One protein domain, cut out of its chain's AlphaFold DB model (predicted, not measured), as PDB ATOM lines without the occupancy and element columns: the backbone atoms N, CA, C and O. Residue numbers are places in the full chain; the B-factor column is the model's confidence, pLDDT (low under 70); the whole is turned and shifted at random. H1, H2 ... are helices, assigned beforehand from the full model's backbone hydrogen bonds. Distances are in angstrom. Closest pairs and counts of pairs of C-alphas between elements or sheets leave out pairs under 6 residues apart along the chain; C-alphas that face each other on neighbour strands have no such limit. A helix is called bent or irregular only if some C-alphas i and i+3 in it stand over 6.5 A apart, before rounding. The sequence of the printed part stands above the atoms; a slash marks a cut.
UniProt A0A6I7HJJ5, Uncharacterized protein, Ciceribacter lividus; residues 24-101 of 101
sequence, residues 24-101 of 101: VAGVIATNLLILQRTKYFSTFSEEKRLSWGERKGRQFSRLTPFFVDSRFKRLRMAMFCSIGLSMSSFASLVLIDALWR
ATOM      1  N   VAL A  24     156.692 112.672 101.606       88.38
ATOM      2  CA  VAL A  24     155.829 113.833 101.884       88.38
ATOM      3  C   VAL A  24     156.653 115.113 102.044       88.38
ATOM      4  O   VAL A  24     156.344 116.129 101.418       88.38
ATOM      5  N   ALA A  25     157.741 115.068 102.817       90.38
ATOM      6  CA  ALA A  25     158.645 116.200 102.988       90.38
ATOM      7  C   ALA A  25     159.256 116.650 101.650       90.38
ATOM      8  O   ALA A  25     159.327 117.848 101.377       90.38
ATOM      9  N   GLY A  26     159.628 115.705 100.779       88.12
ATOM     10  CA  GLY A  26     160.115 115.984  99.428       88.12
ATOM     11  C   GLY A  26     159.068 116.668  98.544       88.12
ATOM     12  O   GLY A  26     159.380 117.643  97.855       88.12
ATOM     13  N   VAL A  27     157.804 116.239  98.609       87.81
ATOM     14  CA  VAL A  27     156.694 116.906  97.903       87.81
ATOM     15  C   VAL A  27     156.491 118.334  98.416       87.81
ATOM     16  O   VAL A  27     156.344 119.262  97.622       87.81
ATOM     17  N   ILE A  28     156.520 118.545  99.733       89.19
ATOM     18  CA  ILE A  28     156.379 119.885 100.322       89.19
ATOM     19  C   ILE A  28     157.552 120.778  99.898       89.19
ATOM     20  O   ILE A  28     157.337 121.887  99.409       89.19
ATOM     21  N   ALA A  29     158.787 120.290 100.021       88.38
ATOM     22  CA  ALA A  29     159.989 121.040  99.674       88.38
ATOM     23  C   ALA A  29     160.024 121.417  98.187       88.38
ATOM     24  O   ALA A  29     160.305 122.566  97.844       88.38
ATOM     25  N   THR A  30     159.694 120.480  97.294       86.50
ATOM     26  CA  THR A  30     159.633 120.756  95.851       86.50
ATOM     27  C   THR A  30     158.553 121.786  95.527       86.50
ATOM     28  O   THR A  30     158.859 122.752  94.831       86.50
ATOM     29  N   ASN A  31     157.348 121.679  96.098       84.19
ATOM     30  CA  ASN A  31     156.297 122.692  95.942       84.19
ATOM     31  C   ASN A  31     156.729 124.078  96.441       84.19
ATOM     32  O   ASN A  31     156.552 125.067  95.730       84.19
ATOM     33  N   LEU A  32     157.354 124.173  97.618       83.94
ATOM     34  CA  LEU A  32     157.863 125.446  98.139       83.94
ATOM     35  C   LEU A  32     158.925 126.055  97.217       83.94
ATOM     36  O   LEU A  32     158.863 127.247  96.914       83.94
ATOM     37  N   LEU A  33     159.856 125.242  96.713       84.75
ATOM     38  CA  LEU A  33     160.875 125.695  95.765       84.75
ATOM     39  C   LEU A  33     160.259 126.182  94.448       84.75
ATOM     40  O   LEU A  33     160.716 127.187  93.903       84.75
ATOM     41  N   ILE A  34     159.208 125.520  93.950       82.19
ATOM     42  CA  ILE A  34     158.463 125.959  92.760       82.19
ATOM     43  C   ILE A  34     157.841 127.328  93.013       82.19
ATOM     44  O   ILE A  34     158.053 128.250  92.224       82.19
ATOM     45  N   LEU A  35     157.115 127.482  94.122       79.88
ATOM     46  CA  LEU A  35     156.426 128.724  94.480       79.88
ATOM     47  C   LEU A  35     157.405 129.887  94.698       79.88
ATOM     48  O   LEU A  35     157.135 131.013  94.275       79.88
ATOM     49  N   GLN A  36     158.567 129.622  95.301       80.19
ATOM     50  CA  GLN A  36     159.640 130.607  95.450       80.19
ATOM     51  C   GLN A  36     160.244 131.003  94.098       80.19
ATOM     52  O   GLN A  36     160.362 132.190  93.793       80.19
ATOM     53  N   ARG A  37     160.605 130.026  93.257       78.62
ATOM     54  CA  ARG A  37     161.259 130.276  91.961       78.62
ATOM     55  C   ARG A  37     160.356 130.990  90.965       78.62
ATOM     56  O   ARG A  37     160.829 131.846  90.224       78.62
ATOM     57  N   THR A  38     159.072 130.661  90.965       73.44
ATOM     58  CA  THR A  38     158.052 131.315  90.129       73.44
ATOM     59  C   THR A  38     157.606 132.664  90.692       73.44
ATOM     60  O   THR A  38     156.822 133.369  90.057       73.44
ATOM     61  N   LYS A  39     158.118 133.048  91.873       73.44
ATOM     62  CA  LYS A  39     157.706 134.238  92.621       73.44
ATOM     63  C   LYS A  39     156.180 134.312  92.760       73.44
ATOM     64  O   LYS A  39     155.570 135.376  92.654       73.44
ATOM     65  N   TYR A  40     155.551 133.162  92.990       61.78
ATOM     66  CA  TYR A  40     154.101 133.052  93.110       61.78
ATOM     67  C   TYR A  40     153.565 133.932  94.249       61.78
ATOM     68  O   TYR A  40     152.568 134.633  94.091       61.78
ATOM     69  N   PHE A  41     154.285 133.966  95.374       61.41
ATOM     70  CA  PHE A  41     153.925 134.772  96.544       61.41
ATOM     71  C   PHE A  41     154.266 136.261  96.416       61.41
ATOM     72  O   PHE A  41     153.786 137.062  97.220       61.41
ATOM     73  N   SER A  42     155.069 136.671  95.426       64.25
ATOM     74  CA  SER A  42     155.359 138.093  95.258       64.25
ATOM     75  C   SER A  42     154.156 138.772  94.617       64.25
ATOM     76  O   SER A  42     153.912 138.641  93.415       64.25
ATOM     77  N   THR A  43     153.401 139.506  95.425       61.69
ATOM     78  CA  THR A  43     152.356 140.393  94.917       61.69
ATOM     79  C   THR A  43     153.041 141.670  94.460       61.69
ATOM     80  O   THR A  43     153.537 142.436  95.288       61.69
ATOM     81  N   PHE A  44     153.131 141.882  93.148       68.69
ATOM     82  CA  PHE A  44     153.748 143.101  92.636       68.69
ATOM     83  C   PHE A  44     152.846 144.303  92.928       68.69
ATOM     84  O   PHE A  44     151.625 144.172  93.018       68.69
ATOM     85  N   SER A  45     153.451 145.483  93.078       63.00
ATOM     86  CA  SER A  45     152.728 146.741  93.324       63.00
ATOM     87  C   SER A  45     151.606 146.970  92.298       63.00
ATOM     88  O   SER A  45     150.497 147.353  92.666       63.00
ATOM     89  N   GLU A  46     151.850 146.617  91.033       67.06
ATOM     90  CA  GLU A  46     150.865 146.701  89.948       67.06
ATOM     91  C   GLU A  46     149.661 145.765  90.137       67.06
ATOM     92  O   GLU A  46     148.544 146.090  89.741       67.06
ATOM     93  N   GLU A  47     149.839 144.626  90.811       65.12
ATOM     94  CA  GLU A  47     148.769 143.648  91.037       65.12
ATOM     95  C   GLU A  47     147.848 144.040  92.190       65.12
ATOM     96  O   GLU A  47     146.730 143.535  92.276       65.12
ATOM     97  N   LYS A  48     148.252 144.993  93.045       71.75
ATOM     98  CA  LYS A  48     147.396 145.525  94.120       71.75
ATOM     99  C   LYS A  48     146.188 146.310  93.602       71.75
ATOM    100  O   LYS A  48     145.271 146.547  94.386       71.75
ATOM    101  N   ARG A  49     146.170 146.692  92.322       80.06
ATOM    102  CA  ARG A  49     145.033 147.374  91.679       80.06
ATOM    103  C   ARG A  49     144.058 146.421  90.982       80.06
ATOM    104  O   ARG A  49     142.951 146.832  90.669       80.06
ATOM    105  N   LEU A  50     144.445 145.162  90.769       79.50
ATOM    106  CA  LEU A  50     143.620 144.167  90.076       79.50
ATOM    107  C   LEU A  50     142.554 143.568  90.995       79.50
ATOM    108  O   LEU A  50     142.760 143.488  92.215       79.50
ATOM    109  N   SER A  51     141.458 143.082  90.410       84.69
ATOM    110  CA  SER A  51     140.460 142.292  91.136       84.69
ATOM    111  C   SER A  51     141.061 140.965  91.621       84.69
ATOM    112  O   SER A  51     142.064 140.473  91.095       84.69
ATOM    113  N   TRP A  52     140.467 140.355  92.648       79.38
ATOM    114  CA  TRP A  52     141.000 139.121  93.241       79.38
ATOM    115  C   TRP A  52     141.117 137.963  92.233       79.38
ATOM    116  O   TRP A  52     142.096 137.215  92.267       79.38
ATOM    117  N   GLY A  53     140.162 137.854  91.302       80.56
ATOM    118  CA  GLY A  53     140.182 136.846  90.239       80.56
ATOM    119  C   GLY A  53     141.351 137.036  89.270       80.56
ATOM    120  O   GLY A  53     142.086 136.088  88.991       80.56
ATOM    121  N   GLU A  54     141.597 138.270  88.829       80.88
ATOM    122  CA  GLU A  54     142.710 138.597  87.927       80.88
ATOM    123  C   GLU A  54     144.075 138.386  88.591       80.88
ATOM    124  O   GLU A  54     145.012 137.906  87.947       80.88
ATOM    125  N   ARG A  55     144.190 138.671  89.898       80.00
ATOM    126  CA  ARG A  55     145.407 138.367  90.672       80.00
ATOM    127  C   ARG A  55     145.698 136.875  90.686       80.00
ATOM    128  O   ARG A  55     146.825 136.480  90.400       80.00
ATOM    129  N   LYS A  56     144.691 136.045  90.977       78.12
ATOM    130  CA  LYS A  56     144.846 134.585  90.949       78.12
ATOM    131  C   LYS A  56     145.201 134.078  89.554       78.12
ATOM    132  O   LYS A  56     146.073 133.222  89.440       78.12
ATOM    133  N   GLY A  57     144.603 134.643  88.506       79.88
ATOM    134  CA  GLY A  57     144.939 134.320  87.118       79.88
ATOM    135  C   GLY A  57     146.403 134.614  86.782       79.88
ATOM    136  O   GLY A  57     147.100 133.749  86.252       79.88
ATOM    137  N   ARG A  58     146.918 135.793  87.159       79.12
ATOM    138  CA  ARG A  58     148.340 136.129  86.960       79.12
ATOM    139  C   ARG A  58     149.272 135.266  87.801       79.12
ATOM    140  O   ARG A  58     150.288 134.804  87.287       79.12
ATOM    141  N   GLN A  59     148.925 135.008  89.059       76.12
ATOM    142  CA  GLN A  59     149.680 134.101  89.924       76.12
ATOM    143  C   GLN A  59     149.753 132.689  89.325       76.12
ATOM    144  O   GLN A  59     150.835 132.111  89.255       76.12
ATOM    145  N   PHE A  60     148.641 132.165  88.806       76.69
ATOM    146  CA  PHE A  60     148.609 130.866  88.136       76.69
ATOM    147  C   PHE A  60     149.421 130.866  86.834       76.69
ATOM    148  O   PHE A  60     150.201 129.950  86.593       76.69
ATOM    149  N   SER A  61     149.345 131.939  86.041       78.31
ATOM    150  CA  SER A  61     150.156 132.084  84.825       78.31
ATOM    151  C   SER A  61     151.666 132.091  85.099       78.31
ATOM    152  O   SER A  61     152.448 131.735  84.218       78.31
ATOM    153  N   ARG A  62     152.105 132.479  86.303       76.75
ATOM    154  CA  ARG A  62     153.519 132.391  86.716       76.75
ATOM    155  C   ARG A  62     153.959 130.979  87.072       76.75
ATOM    156  O   ARG A  62     155.161 130.726  87.113       76.75
ATOM    157  N   LEU A  63     153.018 130.066  87.306       74.00
ATOM    158  CA  LEU A  63     153.302 128.644  87.476       74.00
ATOM    159  C   LEU A  63     153.430 127.926  86.131       74.00
ATOM    160  O   LEU A  63     154.107 126.908  86.066       74.00
ATOM    161  N   THR A  64     152.877 128.453  85.034       76.62
ATOM    162  CA  THR A  64     152.975 127.835  83.698       76.62
ATOM    163  C   THR A  64     154.418 127.515  83.259       76.62
ATOM    164  O   THR A  64     154.654 126.401  82.780       76.62
ATOM    165  N   PRO A  65     155.423 128.391  83.483       75.19
ATOM    166  CA  PRO A  65     156.822 128.077  83.200       75.19
ATOM    167  C   PRO A  65     157.348 126.831  83.922       75.19
ATOM    168  O   PRO A  65     158.236 126.175  83.397       75.19
ATOM    169  N   PHE A  66     156.805 126.444  85.080       74.88
ATOM    170  CA  PHE A  66     157.224 125.216  85.764       74.88
ATOM    171  C   PHE A  66     156.986 123.957  84.913       74.88
ATOM    172  O   PHE A  66     157.824 123.050  84.882       74.88
ATOM    173  N   PHE A  67     155.865 123.913  84.188       73.62
ATOM    174  CA  PHE A  67     155.487 122.767  83.363       73.62
ATOM    175  C   PHE A  67     156.207 122.741  82.012       73.62
ATOM    176  O   PHE A  67     156.458 121.663  81.469       73.62
ATOM    177  N   VAL A  68     156.576 123.907  81.488       77.69
ATOM    178  CA  VAL A  68     157.125 124.037  80.130       77.69
ATOM    179  C   VAL A  68     158.652 124.140  80.136       77.69
ATOM    180  O   VAL A  68     159.318 123.520  79.313       77.69
ATOM    181  N   ASP A  69     159.232 124.865  81.091       80.94
ATOM    182  CA  ASP A  69     160.658 125.184  81.099       80.94
ATOM    183  C   ASP A  69     161.516 123.977  81.537       80.94
ATOM    184  O   ASP A  69     161.218 123.245  82.495       80.94
ATOM    185  N   SER A  70     162.615 123.763  80.813       79.25
ATOM    186  CA  SER A  70     163.579 122.688  81.053       79.25
ATOM    187  C   SER A  70     164.374 122.897  82.344       79.25
ATOM    188  O   SER A  70     164.795 121.917  82.965       79.25
ATOM    189  N   ARG A  71     164.497 124.143  82.825       79.94
ATOM    190  CA  ARG A  71     165.153 124.479  84.102       79.94
ATOM    191  C   ARG A  71     164.498 123.793  85.300       79.94
ATOM    192  O   ARG A  71     165.179 123.441  86.260       79.94
ATOM    193  N   PHE A  72     163.193 123.534  85.223       82.00
ATOM    194  CA  PHE A  72     162.445 122.838  86.270       82.00
ATOM    195  C   PHE A  72     162.356 121.324  86.062       82.00
ATOM    196  O   PHE A  72     161.746 120.643  86.881       82.00
ATOM    197  N   LYS A  73     162.973 120.753  85.016       84.00
ATOM    198  CA  LYS A  73     162.903 119.309  84.726       84.00
ATOM    199  C   LYS A  73     163.384 118.455  85.902       84.00
ATOM    200  O   LYS A  73     162.717 117.495  86.271       84.00
ATOM    201  N   ARG A  74     164.506 118.831  86.529       84.56
ATOM    202  CA  ARG A  74     165.034 118.125  87.714       84.56
ATOM    203  C   ARG A  74     164.083 118.220  88.909       84.56
ATOM    204  O   ARG A  74     163.892 117.235  89.607       84.56
ATOM    205  N   LEU A  75     163.458 119.379  89.105       84.81
ATOM    206  CA  LEU A  75     162.520 119.608  90.203       84.81
ATOM    207  C   LEU A  75     161.211 118.832  90.000       84.81
ATOM    208  O   LEU A  75     160.704 118.242  90.947       84.81
ATOM    209  N   ARG A  76     160.722 118.754  88.756       85.00
ATOM    210  CA  ARG A  76     159.599 117.889  88.364       85.00
ATOM    211  C   ARG A  76     159.906 116.419  88.621       85.00
ATOM    212  O   ARG A  76     159.101 115.744  89.244       85.00
ATOM    213  N   MET A  77     161.075 115.938  88.198       88.56
ATOM    214  CA  MET A  77     161.497 114.556  88.460       88.56
ATOM    215  C   MET A  77     161.570 114.264  89.962       88.56
ATOM    216  O   MET A  77     161.045 113.250  90.401       88.56
ATOM    217  N   ALA A  78     162.155 115.170  90.754       87.06
ATOM    218  CA  ALA A  78     162.199 115.031  92.207       87.06
ATOM    219  C   ALA A  78     160.789 114.971  92.816       87.06
ATOM    220  O   ALA A  78     160.515 114.086  93.616       87.06
ATOM    221  N   MET A  79     159.880 115.848  92.380       86.69
ATOM    222  CA  MET A  79     158.484 115.856  92.821       86.69
ATOM    223  C   MET A  79     157.777 114.533  92.495       86.69
ATOM    224  O   MET A  79     157.172 113.936  93.381       86.69
ATOM    225  N   PHE A  80     157.891 114.034  91.258       89.31
ATOM    226  CA  PHE A  80     157.297 112.752  90.864       89.31
ATOM    227  C   PHE A  80     157.907 111.566  91.617       89.31
ATOM    228  O   PHE A  80     157.163 110.693  92.052       89.31
ATOM    229  N   CYS A  81     159.226 111.550  91.832       90.81
ATOM    230  CA  CYS A  81     159.872 110.536  92.665       90.81
ATOM    231  C   CYS A  81     159.344 110.567  94.101       90.81
ATOM    232  O   CYS A  81     159.025 109.518  94.648       90.81
ATOM    233  N   SER A  82     159.210 111.748  94.708       87.50
ATOM    234  CA  SER A  82     158.686 111.890  96.069       87.50
ATOM    235  C   SER A  82     157.225 111.445  96.186       87.50
ATOM    236  O   SER A  82     156.872 110.769  97.153       87.50
ATOM    237  N   ILE A  83     156.387 111.758  95.191       89.12
ATOM    238  CA  ILE A  83     155.008 111.248  95.113       89.12
ATOM    239  C   ILE A  83     155.020 109.723  94.995       89.12
ATOM    240  O   ILE A  83     154.349 109.049  95.775       89.12
ATOM    241  N   GLY A  84     155.805 109.179  94.060       89.12
ATOM    242  CA  GLY A  84     155.918 107.740  93.835       89.12
ATOM    243  C   GLY A  84     156.351 106.997  95.096       89.12
ATOM    244  O   GLY A  84     155.688 106.047  95.492       89.12
ATOM    245  N   LEU A  85     157.387 107.497  95.774       89.25
ATOM    246  CA  LEU A  85     157.907 106.945  97.025       89.25
ATOM    247  C   LEU A  85     156.857 106.951  98.147       89.25
ATOM    248  O   LEU A  85     156.723 105.975  98.886       89.25
ATOM    249  N   SER A  86     156.087 108.039  98.254       87.56
ATOM    250  CA  SER A  86     155.015 108.159  99.250       87.56
ATOM    251  C   SER A  86     153.896 107.155  98.967       87.56
ATOM    252  O   SER A  86     153.486 106.422  99.862       87.56
ATOM    253  N   MET A  87     153.445 107.075  97.713       90.50
ATOM    254  CA  MET A  87     152.385 106.156  97.289       90.50
ATOM    255  C   MET A  87     152.799 104.693  97.453       90.50
ATOM    256  O   MET A  87     152.021 103.898  97.975       90.50
ATOM    257  N   SER A  88     154.025 104.330  97.061       91.12
ATOM    258  CA  SER A  88     154.530 102.960  97.194       91.12
ATOM    259  C   SER A  88     154.706 102.548  98.652       91.12
ATOM    260  O   SER A  88     154.398 101.409  99.008       91.12
ATOM    261  N   SER A  89     155.169 103.468  99.506       89.06
ATOM    262  CA  SER A  89     155.315 103.187 100.935       89.06
ATOM    263  C   SER A  89     153.951 103.012 101.603       89.06
ATOM    264  O   SER A  89     153.722 102.033 102.312       89.06
ATOM    265  N   PHE A  90     153.004 103.902 101.301       87.62
ATOM    266  CA  PHE A  90     151.643 103.808 101.818       87.62
ATOM    267  C   PHE A  90     150.938 102.522 101.363       87.62
ATOM    268  O   PHE A  90     150.356 101.820 102.183       87.62
ATOM    269  N   ALA A  91     151.044 102.166 100.079       90.75
ATOM    270  CA  ALA A  91     150.482 100.922  99.557       90.75
ATOM    271  C   ALA A  91     151.077  99.685 100.251       90.75
ATOM    272  O   ALA A  91     150.339  98.768 100.600       90.75
ATOM    273  N   SER A  92     152.389  99.685 100.507       89.19
ATOM    274  CA  SER A  92     153.058  98.608 101.250       89.19
ATOM    275  C   SER A  92     152.552  98.501 102.691       89.19
ATOM    276  O   SER A  92     152.311  97.394 103.162       89.19
ATOM    277  N   LEU A  93     152.339  99.630 103.380       88.62
ATOM    278  CA  LEU A  93     151.766  99.641 104.732       88.62
ATOM    279  C   LEU A  93     150.348  99.059 104.755       88.62
ATOM    280  O   LEU A  93     150.050  98.227 105.605       88.62
ATOM    281  N   VAL A  94     149.498  99.453 103.801       90.12
ATOM    282  CA  VAL A  94     148.129  98.922 103.677       90.12
ATOM    283  C   VAL A  94     148.144  97.425 103.369       90.12
ATOM    284  O   VAL A  94     147.353  96.680 103.937       90.12
ATOM    285  N   LEU A  95     149.050  96.970 102.499       90.88
ATOM    286  CA  LEU A  95     149.194  95.553 102.174       90.88
ATOM    287  C   LEU A  95     149.619  94.738 103.404       90.88
ATOM    288  O   LEU A  95     149.056  93.677 103.649       90.88
ATOM    289  N   ILE A  96     150.584  95.235 104.184       86.62
ATOM    290  CA  ILE A  96     151.028  94.578 105.420       86.62
ATOM    291  C   ILE A  96     149.879  94.520 106.435       86.62
ATOM    292  O   ILE A  96     149.646  93.456 106.996       86.62
ATOM    293  N   ASP A  97     149.130  95.612 106.636       86.00
ATOM    294  CA  ASP A  97     147.962  95.616 107.535       86.00
ATOM    295  C   ASP A  97     146.891  94.614 107.081       86.00
ATOM    296  O   ASP A  97     146.364  93.859 107.891       86.00
ATOM    297  N   ALA A  98     146.605  94.554 105.778       86.69
ATOM    298  CA  ALA A  98     145.601  93.653 105.220       86.69
ATOM    299  C   ALA A  98     146.009  92.173 105.271       86.69
ATOM    300  O   ALA A  98     145.146  91.318 105.433       86.69
ATOM    301  N   LEU A  99     147.300  91.864 105.112       86.31
ATOM    302  CA  LEU A  99     147.824  90.493 105.163       86.31
ATOM    303  C   LEU A  99     148.022  89.977 106.593       86.31
ATOM    304  O   LEU A  99     148.098  88.767 106.787       86.31
ATOM    305  N   TRP A 100     148.170  90.879 107.566       73.31
ATOM    306  CA  TRP A 100     148.450  90.540 108.966       73.31
ATOM    307  C   TRP A 100     147.238  90.704 109.899       73.31
ATOM    308  O   TRP A 100     147.352  90.449 111.100       73.31
ATOM    309  N   ARG A 101     146.096  91.143 109.358       58.56
ATOM    310  CA  ARG A 101     144.769  91.024 109.980       58.56
ATOM    311  C   ARG A 101     144.242  89.599 109.864       58.56
ATOM    312  O   ARG A 101     143.598  89.169 110.845       58.56
TER     313      ARG A 101
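AT A GLANCE: This is residues 24 to 101 of the 101 residues of an uncharacterized protein of Ciceribacter lividus (UniProt A0A6I7HJJ5). Look first for one long helix, H5, with the shorter H1 side by side with its residues 75 to 86 and running the opposite way. Beyond this pair, H2, H3 and H4 form a loose arm of short helices that folds back to where H5 begins, while residues 88 to 101 stick out at the other end. The printed part has 78 residues with five named helices, H1 to H5 in order, and no named strand; its class is all helix. It is extended, with a radius of gyration of the C-alphas of 17.9 A and spans of 59 by 28 by 17 A.

HOW THE PARTS SIT: Begin with H5, residues 70 to 100, irregular where C-alphas 71 and 74 are 7.3 A apart. H1, residues 24 to 37, touches it at a shallow tilt of 19 degrees, opposite ways; their closest C-alphas, those of Gly 26 and Ser 82, are 5.5 A apart. H4, residues 64 to 68, is close to H5 but not clearly touching, with the C-alphas of Phe 66 and Phe 72 closest at 5.8 A. H3, residues 52 to 61, and H4 meet only through their link. H2, residues 45 to 49, is close to H3 but not clearly touching, with the C-alphas of Glu 47 and Arg 55 closest at 6.3 A. H3 and H5 are apart. Each O i to N i+4 pair is within hydrogen-bond range in H1, H3 and H4, against 25 of 27 in H5 and 0 of 1 in H2, where 1 of 2 O i to N i+3 pairs is.

IN THESE COORDINATES: Find C-alpha 70 at (163.579, 122.688, 81.053); from there H5 runs 45.2 A to C-alpha 100 at (148.450, 90.540, 108.966). H1 starts at C-alpha 24, (155.829, 113.833, 101.884), and is 20.0 A long; H3 is 14.3 A, H2 7.9 A and H4 6.7 A.

THE WHOLE: The farthest C-alphas, Arg 49 and Trp 100, are 59.5 A apart. The printed part has no cut and no long link. The pLDDT is under 70 at residues 40 to 47 and 101.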